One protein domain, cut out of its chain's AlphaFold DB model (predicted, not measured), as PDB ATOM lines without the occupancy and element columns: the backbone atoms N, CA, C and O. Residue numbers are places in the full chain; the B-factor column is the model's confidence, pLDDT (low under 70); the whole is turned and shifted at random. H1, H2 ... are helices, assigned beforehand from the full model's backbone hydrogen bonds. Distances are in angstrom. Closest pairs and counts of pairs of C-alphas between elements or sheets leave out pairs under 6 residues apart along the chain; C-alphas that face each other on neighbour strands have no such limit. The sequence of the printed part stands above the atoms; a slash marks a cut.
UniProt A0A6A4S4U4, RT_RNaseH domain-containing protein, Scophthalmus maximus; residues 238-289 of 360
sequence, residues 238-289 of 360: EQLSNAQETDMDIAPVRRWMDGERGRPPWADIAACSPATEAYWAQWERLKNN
ATOM      1  N   GLU A 238     -37.515 -52.711  32.211       81.44
ATOM      2  CA  GLU A 238     -38.045 -53.692  33.166       81.44
ATOM      3  C   GLU A 238     -37.264 -53.668  34.486       81.44
ATOM      4  O   GLU A 238     -37.872 -53.591  35.551       81.44
ATOM      5  N   GLN A 239     -35.927 -53.631  34.428       83.88
ATOM      6  CA  GLN A 239     -35.067 -53.472  35.609       83.88
ATOM      7  C   GLN A 239     -35.367 -52.162  36.348       83.88
ATOM      8  O   GLN A 239     -35.505 -52.157  37.572       83.88
ATOM      9  N   LEU A 240     -35.528 -51.062  35.604       83.81
ATOM     10  CA  LEU A 240     -35.891 -49.759  36.159       83.81
ATOM     11  C   LEU A 240     -37.302 -49.764  36.769       83.81
ATOM     12  O   LEU A 240     -37.506 -49.161  37.822       83.81
ATOM     13  N   SER A 241     -38.260 -50.463  36.151       83.75
ATOM     14  CA  SER A 241     -39.610 -50.631  36.705       83.75
ATOM     15  C   SER A 241     -39.574 -51.404  38.022       83.75
ATOM     16  O   SER A 241     -40.066 -50.904  39.029       83.75
ATOM     17  N   ASN A 242     -38.922 -52.571  38.027       89.00
ATOM     18  CA  ASN A 242     -38.791 -53.433  39.198       89.00
ATOM     19  C   ASN A 242     -38.116 -52.700  40.368       89.00
ATOM     20  O   ASN A 242     -38.632 -52.723  41.480       89.00
ATOM     21  N   ALA A 243     -37.029 -51.963  40.114       87.31
ATOM     22  CA  ALA A 243     -36.371 -51.166  41.148       87.31
ATOM     23  C   ALA A 243     -37.306 -50.110  41.767       87.31
ATOM     24  O   ALA A 243     -37.383 -50.009  42.988       87.31
ATOM     25  N   GLN A 244     -38.076 -49.383  40.947       88.94
ATOM     26  CA  GLN A 244     -39.079 -48.410  41.412       88.94
ATOM     27  C   GLN A 244     -40.269 -49.048  42.152       88.94
ATOM     28  O   GLN A 244     -41.002 -48.346  42.845       88.94
ATOM     29  N   GLU A 245     -40.492 -50.352  41.983       88.31
ATOM     30  CA  GLU A 245     -41.538 -51.122  42.666       88.31
ATOM     31  C   GLU A 245     -41.035 -51.760  43.975       88.31
ATOM     32  O   GLU A 245     -41.839 -51.988  44.884       88.31
ATOM     33  N   THR A 246     -39.719 -51.989  44.095       90.38
ATOM     34  CA  THR A 246     -39.034 -52.393  45.338       90.38
ATOM     35  C   THR A 246     -38.624 -51.223  46.236       90.38
ATOM     36  O   THR A 246     -38.442 -51.415  47.436       90.38
ATOM     37  N   ASP A 247     -38.460 -50.023  45.675       92.31
ATOM     38  CA  ASP A 247     -38.041 -48.817  46.397       92.31
ATOM     39  C   ASP A 247     -39.117 -48.361  47.402       92.31
ATOM     40  O   ASP A 247     -40.281 -48.159  47.046       92.31
ATOM     41  N   MET A 248     -38.726 -48.198  48.670       86.75
ATOM     42  CA  MET A 248     -39.650 -47.900  49.772       86.75
ATOM     43  C   MET A 248     -40.331 -46.529  49.659       86.75
ATOM     44  O   MET A 248     -41.441 -46.365  50.169       86.75
ATOM     45  N   ASP A 249     -39.696 -45.567  48.990       89.44
ATOM     46  CA  ASP A 249     -40.138 -44.176  48.915       89.44
ATOM     47  C   ASP A 249     -40.911 -43.895  47.617       89.44
ATOM     48  O   ASP A 249     -41.894 -43.148  47.604       89.44
ATOM     49  N   ILE A 250     -40.505 -44.536  46.517       89.44
ATOM     50  CA  ILE A 250     -41.090 -44.378  45.180       89.44
ATOM     51  C   ILE A 250     -42.299 -45.305  44.978       89.44
ATOM     52  O   ILE A 250     -43.309 -44.867  44.413       89.44
ATOM     53  N   ALA A 251     -42.253 -46.558  45.447       88.38
ATOM     54  CA  ALA A 251     -43.321 -47.530  45.203       88.38
ATOM     55  C   ALA A 251     -44.704 -47.106  45.751       88.38
ATOM     56  O   ALA A 251     -45.695 -47.324  45.044       88.38
ATOM     57  N   PRO A 252     -44.837 -46.466  46.937       88.50
ATOM     58  CA  PRO A 252     -46.119 -45.930  47.399       88.50
ATOM     59  C   PRO A 252     -46.675 -44.871  46.438       88.50
ATOM     60  O   PRO A 252     -47.832 -44.955  46.023       88.50
ATOM     61  N   VAL A 253     -45.829 -43.928  46.008       88.00
ATOM     62  CA  VAL A 253     -46.216 -42.838  45.102       88.00
ATOM     63  C   VAL A 253     -46.642 -43.383  43.745       88.00
ATOM     64  O   VAL A 253     -47.650 -42.941  43.195       88.00
ATOM     65  N   ARG A 254     -45.930 -44.387  43.224       86.12
ATOM     66  CA  ARG A 254     -46.291 -45.064  41.976       86.12
ATOM     67  C   ARG A 254     -47.644 -45.775  42.079       86.12
ATOM     68  O   ARG A 254     -48.517 -45.508  41.259       86.12
ATOM     69  N   ARG A 255     -47.882 -46.557  43.139       86.31
ATOM     70  CA  ARG A 255     -49.185 -47.209  43.402       86.31
ATOM     71  C   ARG A 255     -50.341 -46.205  43.501       86.31
ATOM     72  O   ARG A 255     -51.440 -46.497  43.038       86.31
ATOM     73  N   TRP A 256     -50.109 -45.019  44.067       86.81
ATOM     74  CA  TRP A 256     -51.112 -43.947  44.091       86.81
ATOM     75  C   TRP A 256     -51.339 -43.300  42.714       86.81
ATOM     76  O   TRP A 256     -52.452 -42.867  42.431       86.81
ATOM     77  N   MET A 257     -50.313 -43.206  41.860       82.19
ATOM     78  CA  MET A 257     -50.432 -42.638  40.507       82.19
ATOM     79  C   MET A 257     -51.110 -43.585  39.512       82.19
ATOM     80  O   MET A 257     -51.832 -43.109  38.634       82.19
ATOM     81  N   ASP A 258     -50.898 -44.894  39.664       80.75
ATOM     82  CA  ASP A 258     -51.543 -45.938  38.860       80.75
ATOM     83  C   ASP A 258     -52.990 -46.223  39.331       80.75
ATOM     84  O   ASP A 258     -53.808 -46.739  38.570       80.75
ATOM     85  N   GLY A 259     -53.338 -45.852  40.572       77.06
ATOM     86  CA  GLY A 259     -54.672 -46.018  41.156       77.06
ATOM     87  C   GLY A 259     -55.657 -44.870  40.877       77.06
ATOM     88  O   GLY A 259     -55.308 -43.689  40.865       77.06
ATOM     89  N   GLU A 260     -56.945 -45.202  40.749       66.88
ATOM     90  CA  GLU A 260     -58.007 -44.242  40.386       66.88
ATOM     91  C   GLU A 260     -58.235 -43.113  41.410       66.88
ATOM     92  O   GLU A 260     -58.713 -42.037  41.047       66.88
ATOM     93  N   ARG A 261     -57.871 -43.320  42.686       67.00
ATOM     94  CA  ARG A 261     -58.130 -42.368  43.788       67.00
ATOM     95  C   ARG A 261     -57.381 -41.032  43.681       67.00
ATOM     96  O   ARG A 261     -57.740 -40.087  44.378       67.00
ATOM     97  N   GLY A 262     -56.394 -40.904  42.793       75.56
ATOM     98  CA  GLY A 262     -55.704 -39.635  42.562       75.56
ATOM     99  C   GLY A 262     -54.766 -39.241  43.708       75.56
ATOM    100  O   GLY A 262     -54.074 -40.092  44.252       75.56
ATOM    101  N   ARG A 263     -54.672 -37.939  44.021       85.94
ATOM    102  CA  ARG A 263     -53.714 -37.441  45.022       85.94
ATOM    103  C   ARG A 263     -54.203 -37.799  46.434       85.94
ATOM    104  O   ARG A 263     -55.257 -37.287  46.814       85.94
ATOM    105  N   PRO A 264     -53.463 -38.600  47.219       86.75
ATOM    106  CA  PRO A 264     -53.873 -38.923  48.582       86.75
ATOM    107  C   PRO A 264     -53.839 -37.686  49.500       86.75
ATOM    108  O   PRO A 264     -53.014 -36.786  49.281       86.75
ATOM    109  N   PRO A 265     -54.730 -37.609  50.507       88.56
ATOM    110  CA  PRO A 265     -54.736 -36.556  51.520       88.56
ATOM    111  C   PRO A 265     -53.517 -36.661  52.443       88.56
ATOM    112  O   PRO A 265     -53.036 -37.752  52.716       88.56
ATOM    113  N   TRP A 266     -53.064 -35.527  52.989       82.94
ATOM    114  CA  TRP A 266     -51.843 -35.415  53.806       82.94
ATOM    115  C   TRP A 266     -51.709 -36.448  54.941       82.94
ATOM    116  O   TRP A 266     -50.602 -36.906  55.219       82.94
ATOM    117  N   ALA A 267     -52.823 -36.845  55.565       85.00
ATOM    118  CA  ALA A 267     -52.842 -37.845  56.635       85.00
ATOM    119  C   ALA A 267     -52.221 -39.195  56.222       85.00
ATOM    120  O   ALA A 267     -51.590 -39.844  57.052       85.00
ATOM    121  N   ASP A 268     -52.328 -39.571  54.944       83.06
ATOM    122  CA  ASP A 268     -51.802 -40.833  54.409       83.06
ATOM    123  C   ASP A 268     -50.281 -40.781  54.137       83.06
ATOM    124  O   ASP A 268     -49.669 -41.819  53.899       83.06
ATOM    125  N   ILE A 269     -49.667 -39.585  54.149       86.44
ATOM    126  CA  ILE A 269     -48.237 -39.349  53.843       86.44
ATOM    127  C   ILE A 269     -47.458 -38.870  55.073       86.44
ATOM    128  O   ILE A 269     -46.259 -39.110  55.159       86.44
ATOM    129  N   ALA A 270     -48.115 -38.257  56.061       83.12
ATOM    130  CA  ALA A 270     -47.473 -37.774  57.291       83.12
ATOM    131  C   ALA A 270     -46.824 -38.885  58.155       83.12
ATOM    132  O   ALA A 270     -46.106 -38.579  59.103       83.12
ATOM    133  N   ALA A 271     -47.076 -40.160  57.833       83.69
ATOM    134  CA  ALA A 271     -46.437 -41.339  58.423       83.69
ATOM    135  C   ALA A 271     -45.422 -42.038  57.482       83.69
ATOM    136  O   ALA A 271     -44.889 -43.093  57.827       83.69
ATOM    137  N   CYS A 272     -45.171 -41.489  56.289       85.62
ATOM    138  CA  CYS A 272     -44.180 -41.982  55.326       85.62
ATOM    139  C   CYS A 272     -42.811 -41.300  55.520       85.62
ATOM    140  O   CYS A 272     -42.615 -40.504  56.436       85.62
ATOM    141  N   SER A 273     -41.841 -41.614  54.655       90.56
ATOM    142  CA  SER A 273     -40.530 -40.965  54.687       90.56
ATOM    143  C   SER A 273     -40.577 -39.516  54.160       90.56
ATOM    144  O   SER A 273     -41.442 -39.175  53.339       90.56
ATOM    145  N   PRO A 274     -39.591 -38.673  54.525       89.31
ATOM    146  CA  PRO A 274     -39.425 -37.341  53.935       89.31
ATOM    147  C   PRO A 274     -39.204 -37.354  52.410       89.31
ATOM    148  O   PRO A 274     -39.463 -36.355  51.738       89.31
ATOM    149  N   ALA A 275     -38.741 -38.470  51.835       88.81
ATOM    150  CA  ALA A 275     -38.591 -38.611  50.390       88.81
ATOM    151  C   ALA A 275     -39.950 -38.851  49.709       88.81
ATOM    152  O   ALA A 275     -40.274 -38.157  48.741       88.81
ATOM    153  N   THR A 276     -40.796 -39.730  50.260       90.69
ATOM    154  CA  THR A 276     -42.199 -39.889  49.833       90.69
ATOM    155  C   THR A 276     -42.959 -38.564  49.931       90.69
ATOM    156  O   THR A 276     -43.690 -38.197  49.006       90.69
ATOM    157  N   GLU A 277     -42.744 -37.800  51.008       90.12
ATOM    158  CA  GLU A 277     -43.293 -36.450  51.176       90.12
ATOM    159  C   GLU A 277     -42.830 -35.501  50.053       90.12
ATOM    160  O   GLU A 277     -43.657 -34.859  49.398       90.12
ATOM    161  N   ALA A 278     -41.527 -35.464  49.752       88.56
ATOM    162  CA  ALA A 278     -40.955 -34.628  48.694       88.56
ATOM    163  C   ALA A 278     -41.430 -35.012  47.276       88.56
ATOM    164  O   ALA A 278     -41.536 -34.143  46.399       88.56
ATOM    165  N   TYR A 279     -41.753 -36.286  47.031       88.75
ATOM    166  CA  TYR A 279     -42.411 -36.730  45.800       88.75
ATOM    167  C   TYR A 279     -43.896 -36.334  45.766       88.75
ATOM    168  O   TYR A 279     -44.363 -35.819  44.746       88.75
ATOM    169  N   TRP A 280     -44.634 -36.475  46.873       87.75
ATOM    170  CA  TRP A 280     -46.039 -36.049  46.971       87.75
ATOM    171  C   TRP A 280     -46.207 -34.526  46.858       87.75
ATOM    172  O   TRP A 280     -47.135 -34.049  46.201       87.75
ATOM    173  N   ALA A 281     -45.281 -33.733  47.401       86.31
ATOM    174  CA  ALA A 281     -45.243 -32.283  47.195       86.31
ATOM    175  C   ALA A 281     -45.145 -31.920  45.699       86.31
ATOM    176  O   ALA A 281     -45.689 -30.909  45.251       86.31
ATOM    177  N   GLN A 282     -44.516 -32.791  44.904       85.62
ATOM    178  CA  GLN A 282     -44.330 -32.658  43.459       85.62
ATOM    179  C   GLN A 282     -45.375 -33.417  42.624       85.62
ATOM    180  O   GLN A 282     -45.213 -33.517  41.406       85.62
ATOM    181  N   TRP A 283     -46.467 -33.894  43.232       85.69
ATOM    182  CA  TRP A 283     -47.513 -34.695  42.582       85.69
ATOM    183  C   TRP A 283     -47.988 -34.142  41.229       85.69
ATOM    184  O   TRP A 283     -48.046 -34.870  40.240       85.69
ATOM    185  N   GLU A 284     -48.260 -32.836  41.144       80.62
ATOM    186  CA  GLU A 284     -48.711 -32.195  39.898       80.62
ATOM    187  C   GLU A 284     -47.648 -32.196  38.790       80.62
ATOM    188  O   GLU A 284     -47.988 -32.098  37.614       80.62
ATOM    189  N   ARG A 285     -46.361 -32.333  39.123       74.50
ATOM    190  CA  ARG A 285     -45.296 -32.523  38.127       74.50
ATOM    191  C   ARG A 285     -45.313 -33.960  37.609       74.50
ATOM    192  O   ARG A 285     -45.252 -34.167  36.403       74.50
ATOM    193  N   LEU A 286     -45.444 -34.931  38.515       78.75
ATOM    194  CA  LEU A 286     -45.442 -36.359  38.194       78.75
ATOM    195  C   LEU A 286     -46.677 -36.762  37.364       78.75
ATOM    196  O   LEU A 286     -46.540 -37.381  36.308       78.75
ATOM    197  N   LYS A 287     -47.877 -36.338  37.783       73.19
ATOM    198  CA  LYS A 287     -49.146 -36.685  37.121       73.19
ATOM    199  C   LYS A 287     -49.335 -35.990  35.768       73.19
ATOM    200  O   LYS A 287     -49.804 -36.615  34.817       73.19
ATOM    201  N   ASN A 288     -48.929 -34.722  35.635       61.47
ATOM    202  CA  ASN A 288     -49.133 -33.946  34.401       61.47
ATOM    203  C   ASN A 288     -48.023 -34.134  33.344       61.47
ATOM    204  O   ASN A 288     -48.000 -33.419  32.341       61.47
ATOM    205  N   ASN A 289     -47.147 -35.135  33.497       57.78
ATOM    206  CA  ASN A 289     -46.142 -35.511  32.491       57.78
ATOM    207  C   ASN A 289     -46.747 -35.819  31.101       57.78
ATOM    208  O   ASN A 289     -46.076 -35.662  30.077       57.78
TER     209      ASN A 289
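Overview. This is residues 238 to 289 of the 360 residues of the protein "RT_RNaseH domain-containing protein" of Scophthalmus maximus (UniProt A0A6A4S4U4). Two short helices, H2 and H3, lie side by side and run the same way; H1 makes a corner with H2 at one end of the domain, and the little helix H4 follows H3 and comes near H2. A long loop, residues 259 to 273, joins the end of H2 to the start of H3. The printed part has 52 residues with four named helices in the order H1, H2, H3, H4 and no named strand; the class is all helix, since helices hold all 31 residues in named elements. It is compact, with a radius of gyration of the C-alphas of 10.8 A, and spans 31 by 23 by 17 A.

Arrangement. Start at H2, residues 250 to 258, and look across to H3, residues 274 to 281: they touch, the closest C-alphas being those of Ile 250 and Thr 276, 6.6 A apart. Their lines stand at a shallow tilt of 25 degrees, the same way. Next go to H1, residues 238 to 246, which touches H2 only at the corner by their link; the closest C-alphas, of Glu 245 and Ala 251, are 4.7 A apart, and the lines are about perpendicular at 76 degrees. H4, residues 283 to 287, is close to H2 but not clearly touching, with the C-alphas of Met 257 and Lys 287 the closest at 7.0 A. H3 and H4 meet only through their link, while H1 is apart from both H3 and H4. In H1, H2, H3 and H4 every O i to N i+4 pair is within hydrogen-bond range.

Along the chain. Find C-alpha 250 at (-41.090, -44.378, 45.180); from there H2 runs 12.3 A to C-alpha 258. H1 begins at C-alpha 238, (-38.045, -53.692, 33.166), and is also 12.3 A long. H3 measures 10.2 A and H4 6.0 A, ending at C-alpha 287, (-49.146, -36.685, 37.121).

Size, cuts and confidence. The C-alphas farthest apart, of Glu 238 and Ala 267, are 32.0 A apart. The printed part has no cut. The link from H2 to H3 is long, with 15 residues; the other two are tight. Mean pLDDT of the printed part is 83.8, and residues 260 to 261 and 288 to 289 are under 70.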